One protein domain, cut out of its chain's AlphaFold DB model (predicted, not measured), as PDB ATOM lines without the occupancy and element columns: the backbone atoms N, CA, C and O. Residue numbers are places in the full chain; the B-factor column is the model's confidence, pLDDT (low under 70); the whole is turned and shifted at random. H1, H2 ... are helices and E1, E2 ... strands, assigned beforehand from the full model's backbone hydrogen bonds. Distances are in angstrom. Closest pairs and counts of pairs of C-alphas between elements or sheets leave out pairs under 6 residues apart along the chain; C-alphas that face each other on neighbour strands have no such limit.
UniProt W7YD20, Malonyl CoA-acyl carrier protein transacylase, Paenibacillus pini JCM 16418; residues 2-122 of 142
ATOM      1  N   HIS A   2     275.331 173.476 195.557       98.12
ATOM      2  CA  HIS A   2     275.763 172.150 196.041       98.12
ATOM      3  C   HIS A   2     274.934 171.623 197.226       98.12
ATOM      4  O   HIS A   2     274.336 170.556 197.135       98.12
ATOM      5  N   THR A   3     274.799 172.407 198.301       98.38
ATOM      6  CA  THR A   3     274.026 172.011 199.492       98.38
ATOM      7  C   THR A   3     272.566 171.670 199.185       98.38
ATOM      8  O   THR A   3     272.043 170.706 199.730       98.38
ATOM      9  N   ALA A   4     271.918 172.410 198.281       98.50
ATOM     10  CA  ALA A   4     270.539 172.143 197.876       98.50
ATOM     11  C   ALA A   4     270.429 170.825 197.091       98.50
ATOM     12  O   ALA A   4     269.530 170.030 197.349       98.50
ATOM     13  N   CYS A   5     271.383 170.544 196.195       98.44
ATOM     14  CA  CYS A   5     271.465 169.249 195.514       98.44
ATOM     15  C   CYS A   5     271.662 168.097 196.510       98.44
ATOM     16  O   CYS A   5     271.020 167.058 196.372       98.44
ATOM     17  N   GLN A   6     272.511 168.282 197.525       98.31
ATOM     18  CA  GLN A   6     272.741 167.267 198.553       98.31
ATOM     19  C   GLN A   6     271.497 167.026 199.418       98.31
ATOM     20  O   GLN A   6     271.180 165.870 199.676       98.31
ATOM     21  N   ALA A   7     270.776 168.080 199.813       98.62
ATOM     22  CA  ALA A   7     269.519 167.963 200.556       98.62
ATOM     23  C   ALA A   7     268.461 167.173 199.762       98.62
ATOM     24  O   ALA A   7     267.881 166.222 200.280       98.62
ATOM     25  N   LEU A   8     268.292 167.483 198.469       98.56
ATOM     26  CA  LEU A   8     267.375 166.758 197.578       98.56
ATOM     27  C   LEU A   8     267.764 165.282 197.414       98.56
ATOM     28  O   LEU A   8     266.912 164.402 197.481       98.56
ATOM     29  N   ARG A   9     269.056 164.988 197.215       97.50
ATOM     30  CA  ARG A   9     269.556 163.607 197.070       97.50
ATOM     31  C   ARG A   9     269.394 162.784 198.351       97.50
ATOM     32  O   ARG A   9     269.194 161.578 198.264       97.50
ATOM     33  N   LYS A  10     269.498 163.422 199.519       98.00
ATOM     34  CA  LYS A  10     269.295 162.785 200.828       98.00
ATOM     35  C   LYS A  10     267.821 162.622 201.201       98.00
ATOM     36  O   LYS A  10     267.526 161.865 202.118       98.00
ATOM     37  N   GLY A  11     266.915 163.296 200.491       97.75
ATOM     38  CA  GLY A  11     265.495 163.330 200.834       97.75
ATOM     39  C   GLY A  11     265.169 164.273 201.996       97.75
ATOM     40  O   GLY A  11     264.096 164.157 202.577       97.75
ATOM     41  N   ASP A  12     266.062 165.211 202.327       98.38
ATOM     42  CA  ASP A  12     265.806 166.237 203.350       98.38
ATOM     43  C   ASP A  12     264.713 167.223 202.885       98.38
ATOM     44  O   ASP A  12     264.044 167.863 203.697       98.38
ATOM     45  N   CYS A  13     264.530 167.354 201.566       98.31
ATOM     46  CA  CYS A  13     263.443 168.089 200.930       98.31
ATOM     47  C   CYS A  13     263.124 167.534 199.528       98.31
ATOM     48  O   CYS A  13     263.953 166.878 198.900       98.31
ATOM     49  N   GLU A  14     261.923 167.828 199.022       97.88
ATOM     50  CA  GLU A  14     261.460 167.411 197.682       97.88
ATOM     51  C   GLU A  14     261.743 168.464 196.596       97.88
ATOM     52  O   GLU A  14     261.901 168.149 195.414       97.88
ATOM     53  N   LEU A  15     261.827 169.727 197.017       98.38
ATOM     54  CA  LEU A  15     262.150 170.899 196.211       98.38
ATOM     55  C   LEU A  15     263.121 171.785 196.988       98.38
ATOM     56  O   LEU A  15     263.059 171.866 198.216       98.38
ATOM     57  N   ALA A  16     263.992 172.497 196.277       98.62
ATOM     58  CA  ALA A  16     264.889 173.465 196.895       98.62
ATOM     59  C   ALA A  16     265.046 174.715 196.029       98.62
ATOM     60  O   ALA A  16     265.283 174.618 194.828       98.62
ATOM     61  N   ILE A  17     264.976 175.895 196.648       98.44
ATOM     62  CA  ILE A  17     265.395 177.144 196.007       98.44
ATOM     63  C   ILE A  17     266.871 177.361 196.330       98.44
ATOM     64  O   ILE A  17     267.272 177.365 197.493       98.44
ATOM     65  N   ALA A  18     267.682 177.553 195.296       98.38
ATOM     66  CA  ALA A  18     269.084 177.916 195.425       98.38
ATOM     67  C   ALA A  18     269.352 179.201 194.647       98.38
ATOM     68  O   ALA A  18     268.855 179.383 193.542       98.38
ATOM     69  N   GLY A  19     270.162 180.090 195.206       97.56
ATOM     70  CA  GLY A  19     270.432 181.376 194.586       97.56
ATOM     71  C   GLY A  19     271.505 182.158 195.318       97.56
ATOM     72  O   GLY A  19     272.125 181.653 196.256       97.56
ATOM     73  N   GLY A  20     271.709 183.388 194.870       97.12
ATOM     74  CA  GLY A  20     272.648 184.330 195.453       97.12
ATOM     75  C   GLY A  20     272.287 185.758 195.070       97.12
ATOM     76  O   GLY A  20     271.622 185.997 194.062       97.12
ATOM     77  N   ILE A  21     272.724 186.698 195.898       97.62
ATOM     78  CA  ILE A  21     272.555 188.130 195.677       97.62
ATOM     79  C   ILE A  21     273.858 188.848 196.022       97.62
ATOM     80  O   ILE A  21     274.501 188.534 197.024       97.62
ATOM     81  N   ARG A  22     274.240 189.811 195.187       93.44
ATOM     82  CA  ARG A  22     275.343 190.742 195.420       93.44
ATOM     83  C   ARG A  22     274.850 192.139 195.071       93.44
ATOM     84  O   ARG A  22     274.452 192.370 193.934       93.44
ATOM     85  N   LEU A  23     274.882 193.039 196.048       93.12
ATOM     86  CA  LEU A  23     274.563 194.455 195.887       93.12
ATOM     87  C   LEU A  23     275.675 195.287 196.533       93.12
ATOM     88  O   LEU A  23     276.167 194.943 197.608       93.12
ATOM     89  N   ASN A  24     276.035 196.386 195.890       88.12
ATOM     90  CA  ASN A  24     276.960 197.407 196.351       88.12
ATOM     91  C   ASN A  24     276.130 198.562 196.914       88.12
ATOM     92  O   ASN A  24     275.930 199.598 196.289       88.12
ATOM     93  N   LEU A  25     275.594 198.348 198.115       89.12
ATOM     94  CA  LEU A  25     274.664 199.286 198.754       89.12
ATOM     95  C   LEU A  25     275.327 200.596 199.197       89.12
ATOM     96  O   LEU A  25     274.636 201.582 199.446       89.12
ATOM     97  N   LEU A  26     276.651 200.587 199.333       84.88
ATOM     98  CA  LEU A  26     277.464 201.724 199.732       84.88
ATOM     99  C   LEU A  26     278.605 201.896 198.721       84.88
ATOM    100  O   LEU A  26     279.103 200.891 198.205       84.88
ATOM    101  N   PRO A  27     279.033 203.138 198.443       75.19
ATOM    102  CA  PRO A  27     280.188 203.386 197.593       75.19
ATOM    103  C   PRO A  27     281.456 202.830 198.256       75.19
ATOM    104  O   PRO A  27     281.782 203.196 199.383       75.19
ATOM    105  N   LEU A  28     282.161 201.947 197.545       67.25
ATOM    106  CA  LEU A  28     283.447 201.353 197.941       67.25
ATOM    107  C   LEU A  28     284.597 202.065 197.211       67.25
ATOM    108  O   LEU A  28     285.424 201.433 196.555       67.25
ATOM    109  N   ASP A  29     284.597 203.398 197.253       66.62
ATOM    110  CA  ASP A  29     285.528 204.222 196.469       66.62
ATOM    111  C   ASP A  29     286.824 204.564 197.224       66.62
ATOM    112  O   ASP A  29     287.757 205.109 196.625       66.62
ATOM    113  N   HIS A  30     286.926 204.248 198.520       69.75
ATOM    114  CA  HIS A  30     288.131 204.551 199.291       69.75
ATOM    115  C   HIS A  30     289.222 203.518 199.020       69.75
ATOM    116  O   HIS A  30     288.975 202.321 198.878       69.75
ATOM    117  N   ALA A  31     290.469 203.986 198.947       69.50
ATOM    118  CA  ALA A  31     291.609 203.114 198.684       69.50
ATOM    119  C   ALA A  31     291.795 202.053 199.784       69.50
ATOM    120  O   ALA A  31     292.233 200.948 199.473       69.50
ATOM    121  N   GLU A  32     291.432 202.364 201.034       75.06
ATOM    122  CA  GLU A  32     291.448 201.411 202.151       75.06
ATOM    123  C   GLU A  32     290.437 200.258 202.035       75.06
ATOM    124  O   GLU A  32     290.650 199.219 202.658       75.06
ATOM    125  N   ASP A  33     289.381 200.402 201.228       72.00
ATOM    126  CA  ASP A  33     288.350 199.369 201.051       72.00
ATOM    127  C   ASP A  33     288.772 198.287 200.040       72.00
ATOM    128  O   ASP A  33     288.123 197.243 199.924       72.00
ATOM    129  N   LYS A  34     289.861 198.525 199.296       73.44
ATOM    130  CA  LYS A  34     290.344 197.629 198.240       73.44
ATOM    131  C   LYS A  34     291.150 196.474 198.817       73.44
ATOM    132  O   LYS A  34     292.060 196.666 199.622       73.44
ATOM    133  N   VAL A  35     290.874 195.264 198.335       74.62
ATOM    134  CA  VAL A  35     291.554 194.030 198.776       74.62
ATOM    135  C   VAL A  35     292.675 193.626 197.805       74.62
ATOM    136  O   VAL A  35     293.350 192.616 197.999       74.62
ATOM    137  N   GLY A  36     292.911 194.430 196.763       76.25
ATOM    138  CA  GLY A  36     293.990 194.230 195.794       76.25
ATOM    139  C   GLY A  36     293.632 193.241 194.686       76.25
ATOM    140  O   GLY A  36     294.521 192.654 194.077       76.25
ATOM    141  N   MET A  37     292.337 193.032 194.445       79.81
ATOM    142  CA  MET A  37     291.822 192.165 193.376       79.81
ATOM    143  C   MET A  37     290.983 192.938 192.351       79.81
ATOM    144  O   MET A  37     290.499 192.357 191.381       79.81
ATOM    145  N   GLU A  38     290.784 194.231 192.572       85.88
ATOM    146  CA  GLU A  38     289.976 195.116 191.749       85.88
ATOM    147  C   GLU A  38     290.786 195.630 190.550       85.88
ATOM    148  O   GLU A  38     291.899 196.124 190.711       85.88
ATOM    149  N   SER A  39     290.214 195.560 189.346       88.12
ATOM    150  CA  SER A  39     290.823 196.133 188.134       88.12
ATOM    151  C   SER A  39     290.936 197.654 188.245       88.12
ATOM    152  O   SER A  39     290.004 198.299 188.743       88.12
ATOM    153  N   SER A  40     292.000 198.248 187.703       86.69
ATOM    154  CA  SER A  40     292.210 199.702 187.774       86.69
ATOM    155  C   SER A  40     291.164 200.518 187.006       86.69
ATOM    156  O   SER A  40     290.890 201.660 187.376       86.69
ATOM    157  N   ASP A  41     290.546 199.931 185.977       87.94
ATOM    158  CA  ASP A  41     289.564 200.585 185.106       87.94
ATOM    159  C   ASP A  41     288.141 200.008 185.215       87.94
ATOM    160  O   ASP A  41     287.274 200.315 184.392       87.94
ATOM    161  N   GLY A  42     287.897 199.174 186.231       86.50
ATOM    162  CA  GLY A  42     286.586 198.584 186.503       86.50
ATOM    163  C   GLY A  42     286.126 197.556 185.466       86.50
ATOM    164  O   GLY A  42     284.921 197.371 185.299       86.50
ATOM    165  N   LYS A  43     287.043 196.897 184.748       89.06
ATOM    166  CA  LYS A  43     286.729 195.849 183.766       89.06
ATOM    167  C   LYS A  43     287.505 194.563 184.045       89.06
ATOM    168  O   LYS A  43     288.728 194.554 184.121       89.06
ATOM    169  N   THR A  44     286.784 193.444 184.064       89.62
ATOM    170  CA  THR A  44     287.367 192.097 184.122       89.62
ATOM    171  C   THR A  44     287.805 191.656 182.725       89.62
ATOM    172  O   THR A  44     286.967 191.537 181.830       89.62
ATOM    173  N   ARG A  45     289.102 191.389 182.528       89.19
ATOM    174  CA  ARG A  45     289.658 190.903 181.247       89.19
ATOM    175  C   ARG A  45     290.144 189.470 181.365       89.19
ATOM    176  O   ARG A  45     291.335 189.187 181.425       89.19
ATOM    177  N   THR A  46     289.196 188.553 181.440       87.88
ATOM    178  CA  THR A  46     289.482 187.146 181.689       87.88
ATOM    179  C   THR A  46     290.418 186.553 180.630       87.88
ATOM    180  O   THR A  46     290.082 186.540 179.450       87.88
ATOM    181  N   PHE A  47     291.571 186.034 181.072       85.44
ATOM    182  CA  PHE A  47     292.623 185.433 180.231       85.44
ATOM    183  C   PHE A  47     293.330 186.392 179.258       85.44
ATOM    184  O   PHE A  47     294.046 185.936 178.366       85.44
ATOM    185  N   ASP A  48     293.168 187.704 179.434       87.94
ATOM    186  CA  ASP A  48     293.886 188.708 178.649       87.94
ATOM    187  C   ASP A  48     295.268 189.006 179.259       87.94
ATOM    188  O   ASP A  48     295.467 188.940 180.471       87.94
ATOM    189  N   VAL A  49     296.241 189.376 178.427       85.88
ATOM    190  CA  VAL A  49     297.574 189.796 178.890       85.88
ATOM    191  C   VAL A  49     297.539 191.134 179.641       85.88
ATOM    192  O   VAL A  49     298.411 191.408 180.460       85.88
ATOM    193  N   GLN A  50     296.529 191.967 179.383       86.81
ATOM    194  CA  GLN A  50     296.310 193.265 180.030       86.81
ATOM    195  C   GLN A  50     295.458 193.164 181.301       86.81
ATOM    196  O   GLN A  50     294.892 194.153 181.761       86.81
ATOM    197  N   SER A  51     295.310 191.959 181.836       85.69
ATOM    198  CA  SER A  51     294.482 191.665 182.991       85.69
ATOM    199  C   SER A  51     295.161 192.097 184.298       85.69
ATOM    200  O   SER A  51     296.217 191.571 184.646       85.69
ATOM    201  N   ASP A  52     294.551 193.032 185.028       86.38
ATOM    202  CA  ASP A  52     295.098 193.637 186.255       86.38
ATOM    203  C   ASP A  52     294.174 193.512 187.483       86.38
ATOM    204  O   ASP A  52     294.472 194.059 188.544       86.38
ATOM    205  N   GLY A  53     293.064 192.784 187.352       86.62
ATOM    206  CA  GLY A  53     292.061 192.572 188.390       86.62
ATOM    207  C   GLY A  53     290.666 192.360 187.801       86.62
ATOM    208  O   GLY A  53     290.492 192.202 186.590       86.62
ATOM    209  N   ALA A  54     289.651 192.371 188.662       87.69
ATOM    210  CA  ALA A  54     288.254 192.192 188.285       87.69
ATOM    211  C   ALA A  54     287.402 193.439 188.562       87.69
ATOM    212  O   ALA A  54     287.620 194.178 189.524       87.69
ATOM    213  N   ALA A  55     286.384 193.635 187.731       88.12
ATOM    214  CA  ALA A  55     285.312 194.590 187.958       88.12
ATOM    215  C   ALA A  55     284.400 194.151 189.106       88.12
ATOM    216  O   ALA A  55     284.228 192.955 189.365       88.12
ATOM    217  N   MET A  56     283.724 195.120 189.721       85.31
ATOM    218  CA  MET A  56     282.625 194.840 190.636       85.31
ATOM    219  C   MET A  56     281.297 194.806 189.880       85.31
ATOM    220  O   MET A  56     280.997 195.709 189.103       85.31
ATOM    221  N   GLY A  57     280.493 193.776 190.130       87.62
ATOM    222  CA  GLY A  57     279.159 193.624 189.555       87.62
ATOM    223  C   GLY A  57     278.098 193.419 190.629       87.62
ATOM    224  O   GLY A  57     278.388 192.937 191.727       87.62
ATOM    225  N   GLU A  58     276.862 193.764 190.290       93.31
ATOM    226  CA  GLU A  58     275.673 193.493 191.096       93.31
ATOM    227  C   GLU A  58     274.765 192.497 190.378       93.31
ATOM    228  O   GLU A  58     274.755 192.410 189.148       93.31
ATOM    229  N   GLY A  59     273.980 191.746 191.141       96.44
ATOM    230  CA  GLY A  59     273.020 190.819 190.567       96.44
ATOM    231  C   GLY A  59     272.289 189.986 191.605       96.44
ATOM    232  O   GLY A  59     272.751 189.790 192.731       96.44
ATOM    233  N   VAL A  60     271.137 189.466 191.194       98.00
ATOM    234  CA  VAL A  60     270.344 188.498 191.948       98.00
ATOM    235  C   VAL A  60     269.969 187.347 191.028       98.00
ATOM    236  O   VAL A  60     269.588 187.556 189.878       98.00
ATOM    237  N   VAL A  61     270.082 186.123 191.534       97.56
ATOM    238  CA  VAL A  61     269.701 184.919 190.799       97.56
ATOM    239  C   VAL A  61     269.096 183.900 191.743       97.56
ATOM    240  O   VAL A  61     269.581 183.694 192.857       97.56
ATOM    241  N   THR A  62     268.051 183.228 191.277       98.12
ATOM    242  CA  THR A  62     267.460 182.072 191.942       98.12
ATOM    243  C   THR A  62     267.097 181.012 190.911       98.12
ATOM    244  O   THR A  62     266.762 181.314 189.768       98.12
ATOM    245  N   VAL A  63     267.175 179.754 191.328       98.25
ATOM    246  CA  VAL A  63     266.688 178.599 190.579       98.25
ATOM    247  C   VAL A  63     265.900 177.692 191.511       98.25
ATOM    248  O   VAL A  63     266.228 177.560 192.695       98.25
ATOM    249  N   LEU A  64     264.869 177.056 190.966       98.62
ATOM    250  CA  LEU A  64     264.144 175.983 191.630       98.62
ATOM    251  C   LEU A  64     264.738 174.644 191.193       98.62
ATOM    252  O   LEU A  64     264.904 174.388 190.002       98.62
ATOM    253  N   LEU A  65     265.059 173.799 192.164       98.75
ATOM    254  CA  LEU A  65     265.658 172.490 191.961       98.75
ATOM    255  C   LEU A  65     264.702 171.391 192.407       98.75
ATOM    256  O   LEU A  65     263.995 171.533 193.408       98.75
ATOM    257  N   LYS A  66     264.753 170.276 191.682       98.75
ATOM    258  CA  LYS A  66     263.938 169.085 191.901       98.75
ATOM    259  C   LYS A  66     264.682 167.842 191.406       98.75
ATOM    260  O   LYS A  66     265.414 167.949 190.416       98.75
ATOM    261  N   PRO A  67     264.502 166.660 192.025       98.44
ATOM    262  CA  PRO A  67     264.982 165.410 191.448       98.44
ATOM    263  C   PRO A  67     264.418 165.198 190.036       98.44
ATOM    264  O   PRO A  67     263.210 165.282 189.823       98.44
ATOM    265  N   VAL A  68     265.288 164.890 189.069       98.19
ATOM    266  CA  VAL A  68     264.910 164.810 187.643       98.19
ATOM    267  C   VAL A  68     263.794 163.795 187.379       98.19
ATOM    268  O   VAL A  68     262.912 164.055 186.570       98.19
ATOM    269  N   ALA A  69     263.788 162.670 188.100       98.00
ATOM    270  CA  ALA A  69     262.741 161.660 187.977       98.00
ATOM    271  C   ALA A  69     261.360 162.226 188.345       98.00
ATOM    272  O   ALA A  69     260.398 162.000 187.616       98.00
ATOM    273  N   GLN A  70     261.284 163.013 189.422       98.19
ATOM    274  CA  GLN A  70     260.045 163.653 189.854       98.19
ATOM    275  C   GLN A  70     259.641 164.779 188.893       98.19
ATOM    276  O   GLN A  70     258.477 164.887 188.530       98.19
ATOM    277  N   ALA A  71     260.601 165.580 188.420       98.50
ATOM    278  CA  ALA A  71     260.334 166.629 187.434       98.50
ATOM    279  C   ALA A  71     259.725 166.071 186.133       98.50
ATOM    280  O   ALA A  71     258.800 166.655 185.575       98.50
ATOM    281  N   LEU A  72     260.206 164.910 185.674       98.50
ATOM    282  CA  LEU A  72     259.657 164.220 184.505       98.50
ATOM    283  C   LEU A  72     258.242 163.677 184.752       98.50
ATOM    284  O   LEU A  72     257.390 163.793 183.872       98.50
ATOM    285  N   GLN A  73     257.987 163.095 185.929       98.44
ATOM    286  CA  GLN A  73     256.658 162.598 186.309       98.44
ATOM    287  C   GLN A  73     255.629 163.727 186.356       98.44
ATOM    288  O   GLN A  73     254.539 163.594 185.796       98.44
ATOM    289  N   ASP A  74     256.019 164.855 186.942       98.50
ATOM    290  CA  ASP A  74     255.153 166.021 187.111       98.50
ATOM    291  C   ASP A  74     255.063 166.877 185.839       98.50
ATOM    292  O   ASP A  74     254.258 167.804 185.765       98.50
ATOM    293  N   ARG A  75     255.831 166.518 184.797       98.50
ATOM    294  CA  ARG A  75     255.909 167.214 183.503       98.50
ATOM    295  C   ARG A  75     256.339 168.674 183.649       98.50
ATOM    296  O   ARG A  75     255.869 169.545 182.917       98.50
ATOM    297  N   ASP A  76     257.257 168.918 184.576       98.50
ATOM    298  CA  ASP A  76     257.869 170.224 184.764       98.50
ATOM    299  C   ASP A  76     258.693 170.617 183.530       98.50
ATOM    300  O   ASP A  76     259.280 169.778 182.839       98.50
ATOM    301  N   HIS A  77     258.793 171.920 183.272       98.44
ATOM    302  CA  HIS A  77     259.736 172.424 182.283       98.44
ATOM    303  C   HIS A  77     261.164 172.377 182.846       98.44
ATOM    304  O   HIS A  77     261.496 173.092 183.793       98.44
ATOM    305  N   ILE A  78     262.018 171.540 182.256       98.56
ATOM    306  CA  ILE A  78     263.398 171.329 182.706       98.56
ATOM    307  C   ILE A  78     264.348 172.169 181.845       98.56
ATOM    308  O   ILE A  78     264.567 171.855 180.678       98.56
ATOM    309  N   TYR A  79     264.951 173.203 182.438       98.44
ATOM    310  CA  TYR A  79     265.951 174.042 181.762       98.44
ATOM    311  C   TYR A  79     267.303 173.336 181.585       98.44
ATOM    312  O   TYR A  79     267.939 173.450 180.542       98.44
ATOM    313  N   ALA A  80     267.758 172.627 182.620       98.12
ATOM    314  CA  ALA A  80     269.024 171.899 182.635       98.12
ATOM    315  C   ALA A  80     269.016 170.826 183.733       98.12
ATOM    316  O   ALA A  80     268.178 170.848 184.636       98.12
ATOM    317  N   VAL A  81     269.985 169.908 183.685       98.31
ATOM    318  CA  VAL A  81     270.195 168.884 184.718       98.31
ATOM    319  C   VAL A  81     271.567 169.076 185.351       98.31
ATOM    320  O   VAL A  81     272.588 169.011 184.670       98.31
ATOM    321  N   ILE A  82     271.600 169.251 186.672       98.19
ATOM    322  CA  ILE A  82     272.847 169.254 187.441       98.19
ATOM    323  C   ILE A  82     273.275 167.800 187.631       98.19
ATOM    324  O   ILE A  82     272.666 167.059 188.403       98.19
ATOM    325  N   LYS A  83     274.308 167.384 186.897       97.81
ATOM    326  CA  LYS A  83     274.823 166.009 186.942       97.81
ATOM    327  C   LYS A  83     275.604 165.739 188.224       97.81
ATOM    328  O   LYS A  83     275.374 164.711 188.851       97.81
ATOM    329  N   GLY A  84     276.448 166.682 188.636       97.75
ATOM    330  CA  GLY A  84     277.190 166.596 189.884       97.75
ATOM    331  C   GLY A  84     277.744 167.933 190.355       97.75
ATOM    332  O   GLY A  84     277.671 168.935 189.642       97.75
ATOM    333  N   SER A  85     278.237 167.963 191.592       98.25
ATOM    334  CA  SER A  85     278.827 169.155 192.210       98.25
ATOM    335  C   SER A  85     279.770 168.789 193.355       98.25
ATOM    336  O   SER A  85     279.538 167.806 194.052       98.25
ATOM    337  N   ALA A  86     280.778 169.622 193.605       98.19
ATOM    338  CA  ALA A  86     281.710 169.460 194.716       98.19
ATOM    339  C   ALA A  86     282.048 170.816 195.354       98.19
ATOM    340  O   ALA A  86     281.862 171.865 194.734       98.19
ATOM    341  N   VAL A  87     282.530 170.784 196.599       98.12
ATOM    342  CA  VAL A  87     283.063 171.933 197.346       98.12
ATOM    343  C   VAL A  87     284.256 171.446 198.167       98.12
ATOM    344  O   VAL A  87     284.168 170.403 198.813       98.12
ATOM    345  N   ASN A  88     285.349 172.207 198.175       96.69
ATOM    346  CA  ASN A  88     286.510 171.970 199.030       96.69
ATOM    347  C   ASN A  88     287.121 173.305 199.504       96.69
ATOM    348  O   ASN A  88     286.448 174.338 199.485       96.69
ATOM    349  N   GLN A  89     288.361 173.275 200.000       94.12
ATOM    350  CA  GLN A  89     289.062 174.441 200.533       94.12
ATOM    351  C   GLN A  89     290.550 174.361 200.165       94.12
ATOM    352  O   GLN A  89     291.129 173.274 200.177       94.12
ATOM    353  N   ASP A  90     291.161 175.507 199.861       91.88
ATOM    354  CA  ASP A  90     292.553 175.614 199.396       91.88
ATOM    355  C   ASP A  90     293.609 175.171 200.427       91.88
ATOM    356  O   ASP A  90     294.759 174.886 200.076       91.88
ATOM    357  N   GLY A  91     293.231 175.075 201.699       90.50
ATOM    358  CA  GLY A  91     294.078 174.647 202.797       90.50
ATOM    359  C   GLY A  91     295.243 175.605 203.035       90.50
ATOM    360  O   GLY A  91     295.100 176.827 203.017       90.50
ATOM    361  N   ARG A  92     296.427 175.044 203.302       88.75
ATOM    362  CA  ARG A  92     297.641 175.831 203.534       88.75
ATOM    363  C   ARG A  92     298.264 176.241 202.197       88.75
ATOM    364  O   ARG A  92     298.913 175.418 201.556       88.75
ATOM    365  N   SER A  93     298.114 177.507 201.818       83.44
ATOM    366  CA  SER A  93     298.737 178.102 200.629       83.44
ATOM    367  C   SER A  93     299.777 179.175 201.002       83.44
ATOM    368  O   SER A  93     300.096 179.380 202.176       83.44
ATOM    369  N   ILE A  94     300.361 179.826 199.992       81.12
ATOM    370  CA  ILE A  94     301.416 180.847 200.151       81.12
ATOM    371  C   ILE A  94     300.911 182.182 200.724       81.12
ATOM    372  O   ILE A  94     301.713 183.051 201.053       81.12
ATOM    373  N   GLY A  95     299.598 182.350 200.861       81.19
ATOM    374  CA  GLY A  95     298.964 183.533 201.429       81.19
ATOM    375  C   GLY A  95     297.469 183.296 201.591       81.19
ATOM    376  O   GLY A  95     296.894 182.493 200.870       81.19
ATOM    377  N   ILE A  96     296.823 183.995 202.523       78.88
ATOM    378  CA  ILE A  96     295.412 183.740 202.868       78.88
ATOM    379  C   ILE A  96     294.441 183.888 201.680       78.88
ATOM    380  O   ILE A  96     293.411 183.225 201.650       78.88
ATOM    381  N   THR A  97     294.785 184.720 200.695       81.00
ATOM    382  CA  THR A  97     294.022 184.932 199.453       81.00
ATOM    383  C   THR A  97     294.620 184.218 198.239       81.00
ATOM    384  O   THR A  97     294.074 184.321 197.143       81.00
ATOM    385  N   ALA A  98     295.749 183.520 198.398       83.25
ATOM    386  CA  ALA A  98     296.454 182.912 197.279       83.25
ATOM    387  C   ALA A  98     295.798 181.577 196.882       83.25
ATOM    388  O   ALA A  98     295.679 180.697 197.746       83.25
ATOM    389  N   PRO A  99     295.439 181.392 195.598       85.62
ATOM    390  CA  PRO A  99     294.766 180.186 195.137       85.62
ATOM    391  C   PRO A  99     295.675 178.953 195.215       85.62
ATOM    392  O   PRO A  99     296.881 179.032 194.961       85.62
ATOM    393  N   ASN A 100     295.089 177.786 195.486       89.88
ATOM    394  CA  ASN A 100     295.787 176.501 195.436       89.88
ATOM    395  C   ASN A 100     295.389 175.679 194.197       89.88
ATOM    396  O   ASN A 100     294.304 175.106 194.125       89.88
ATOM    397  N   MET A 101     296.311 175.554 193.235       89.38
ATOM    398  CA  MET A 101     296.076 174.813 191.987       89.38
ATOM    399  C   MET A 101     295.741 173.331 192.206       89.38
ATOM    400  O   MET A 101     294.919 172.784 191.475       89.38
ATOM    401  N   GLN A 102     296.358 172.679 193.198       91.25
ATOM    402  CA  GLN A 102     296.084 171.267 193.470       91.25
ATOM    403  C   GLN A 102     294.679 171.095 194.051       91.25
ATOM    404  O   GLN A 102     293.939 170.228 193.601       91.25
ATOM    405  N   ALA A 103     294.284 171.969 194.982       93.06
ATOM    406  CA  ALA A 103     292.936 171.946 195.543       93.06
ATOM    407  C   ALA A 103     291.871 172.176 194.459       93.06
ATOM    408  O   ALA A 103     290.855 171.487 194.441       93.06
ATOM    409  N   GLN A 104     292.117 173.081 193.508       93.81
ATOM    410  CA  GLN A 104     291.208 173.286 192.375       93.81
ATOM    411  C   GLN A 104     291.134 172.063 191.450       93.81
ATOM    412  O   GLN A 104     290.040 171.668 191.051       93.81
ATOM    413  N   ALA A 105     292.266 171.421 191.139       93.88
ATOM    414  CA  ALA A 105     292.271 170.193 190.341       93.88
ATOM    415  C   ALA A 105     291.483 169.064 191.029       93.88
ATOM    416  O   ALA A 105     290.640 168.425 190.398       93.88
ATOM    417  N   ASP A 106     291.699 168.871 192.332       95.94
ATOM    418  CA  ASP A 106     290.990 167.868 193.129       95.94
ATOM    419  C   ASP A 106     289.481 168.159 193.179       95.94
ATOM    420  O   ASP A 106     288.669 167.239 193.072       95.94
ATOM    421  N   LEU A 107     289.092 169.438 193.273       97.25
ATOM    422  CA  LEU A 107     287.693 169.870 193.224       97.25
ATOM    423  C   LEU A 107     287.018 169.461 191.908       97.25
ATOM    424  O   LEU A 107     285.903 168.935 191.924       97.25
ATOM    425  N   TYR A 108     287.680 169.691 190.770       95.56
ATOM    426  CA  TYR A 108     287.140 169.328 189.457       95.56
ATOM    427  C   TYR A 108     286.991 167.815 189.310       95.56
ATOM    428  O   TYR A 108     285.936 167.346 188.885       95.56
ATOM    429  N   ILE A 109     288.000 167.051 189.738       96.62
ATOM    430  CA  ILE A 109     287.954 165.585 189.726       96.62
ATOM    431  C   ILE A 109     286.771 165.079 190.561       96.62
ATOM    432  O   ILE A 109     286.006 164.243 190.082       96.62
ATOM    433  N   GLN A 110     286.567 165.618 191.767       98.00
ATOM    434  CA  GLN A 110     285.434 165.248 192.620       98.00
ATOM    435  C   GLN A 110     284.086 165.574 191.971       98.00
ATOM    436  O   GLN A 110     283.170 164.754 192.013       98.00
ATOM    437  N   ALA A 111     283.953 166.744 191.340       97.88
ATOM    438  CA  ALA A 111     282.723 167.124 190.651       97.88
ATOM    439  C   ALA A 111     282.419 166.201 189.457       97.88
ATOM    440  O   ALA A 111     281.266 165.819 189.257       97.88
ATOM    441  N   TRP A 112     283.438 165.811 188.683       97.44
ATOM    442  CA  TRP A 112     283.286 164.877 187.561       97.44
ATOM    443  C   TRP A 112     282.947 163.459 188.021       97.44
ATOM    444  O   TRP A 112     282.101 162.807 187.408       97.44
ATOM    445  N   GLN A 113     283.547 163.006 189.124       97.81
ATOM    446  CA  GLN A 113     283.219 161.727 189.754       97.81
ATOM    447  C   GLN A 113     281.776 161.707 190.273       97.81
ATOM    448  O   GLN A 113     281.042 160.770 189.969       97.81
ATOM    449  N   ASP A 114     281.335 162.754 190.980       98.12
ATOM    450  CA  ASP A 114     279.942 162.892 191.440       98.12
ATOM    451  C   ASP A 114     278.951 162.948 190.264       98.12
ATOM    452  O   ASP A 114     277.848 162.411 190.343       98.12
ATOM    453  N   ALA A 115     279.353 163.562 189.147       97.81
ATOM    454  CA  ALA A 115     278.557 163.621 187.926       97.81
ATOM    455  C   ALA A 115     278.525 162.302 187.132       97.81
ATOM    456  O   ALA A 115     277.633 162.128 186.294       97.81
ATOM    457  N   ASN A 116     279.482 161.401 187.387       97.62
ATOM    458  CA  ASN A 116     279.735 160.176 186.631       97.62
ATOM    459  C   ASN A 116     279.818 160.427 185.112       97.62
ATOM    460  O   ASN A 116     279.058 159.853 184.327       97.62
ATOM    461  N   ILE A 117     280.706 161.341 184.708       96.25
ATOM    462  CA  ILE A 117     280.938 161.712 183.303       96.25
ATOM    463  C   ILE A 117     282.398 161.497 182.901       96.25
ATOM    464  O   ILE A 117     283.293 161.520 183.744       96.25
ATOM    465  N   ASP A 118     282.634 161.363 181.597       95.69
ATOM    466  CA  ASP A 118     283.969 161.509 181.016       95.69
ATOM    467  C   ASP A 118     284.268 163.009 180.815       95.69
ATOM    468  O   ASP A 118     283.529 163.668 180.071       95.69
ATOM    469  N   PRO A 119     285.325 163.570 181.434       93.44
ATOM    470  CA  PRO A 119     285.705 164.972 181.263       93.44
ATOM    471  C   PRO A 119     285.926 165.381 179.800       93.44
ATOM    472  O   PRO A 119     285.719 166.543 179.460       93.44
ATOM    473  N   LEU A 120     286.288 164.443 178.915       96.12
ATOM    474  CA  LEU A 120     286.478 164.710 177.484       96.12
ATOM    475  C   LEU A 120     285.174 165.036 176.741       96.12
ATOM    476  O   LEU A 120     285.211 165.539 175.622       96.12
ATOM    477  N   THR A 121     284.019 164.777 177.357       96.50
ATOM    478  CA  THR A 121     282.704 165.139 176.803       96.50
ATOM    479  C   THR A 121     282.292 166.579 177.113       96.50
ATOM    480  O   THR A 121     281.276 167.052 176.601       96.50
ATOM    481  N   ILE A 122     283.063 167.296 177.937       96.56
ATOM    482  CA  ILE A 122     282.784 168.684 178.305       96.56
ATOM    483  C   ILE A 122     283.153 169.595 177.133       96.56
ATOM    484  O   ILE A 122     284.315 169.708 176.754       96.56
TER     485      ILE A 122
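AT A GLANCE: This is residues 2 to 122 of the 142 residues of the protein "Malonyl CoA-acyl carrier protein transacylase" of Paenibacillus pini JCM 16418 (UniProt W7YD20). Little regular structure is here: a loose, open frame with the antiparallel hairpin E1 and E2 along one side, helix H3 along the opposite side, H1 and H2 toward one end and the loop of residues 23 to 58 at the other. The 121 printed residues hold H1, E1, E2, H2, H3 in that order, class mixed, with 44 in named elements. The whole is loose, radius of gyration of the C-alphas 18.9 A, spanning 54 by 35 by 26 A.

IN THESE COORDINATES: Find C-alpha 2 at (275.763, 172.150, 196.041), where H1 runs to residue 10. E1 is residues 16 to 22, 20.2 A; E2 is 59 to 65, 19.8 A; H2 is 68 to 73. H3, 101 to 115, 21.2 A, ends at (278.557, 163.621, 187.926).

HOW THE PARTS SIT: E1 and E2 are antiparallel at 172 degrees; look at N 18 and O 63, 3.0 A. The closest C-alphas of H1 and E1, Ala 4 and Ala 16, are 5.9 A apart. H3 is apart from H1, H2, E1 and E2. In H1, H2 and H3 every O i to N i+4 pair is within hydrogen-bond range.

THE WHOLE: The printed part has no cut. The links E1 to E2 and H2 to H3 are long. Residues 29 to 34 stand free; residues 28 to 31 have pLDDT under 70.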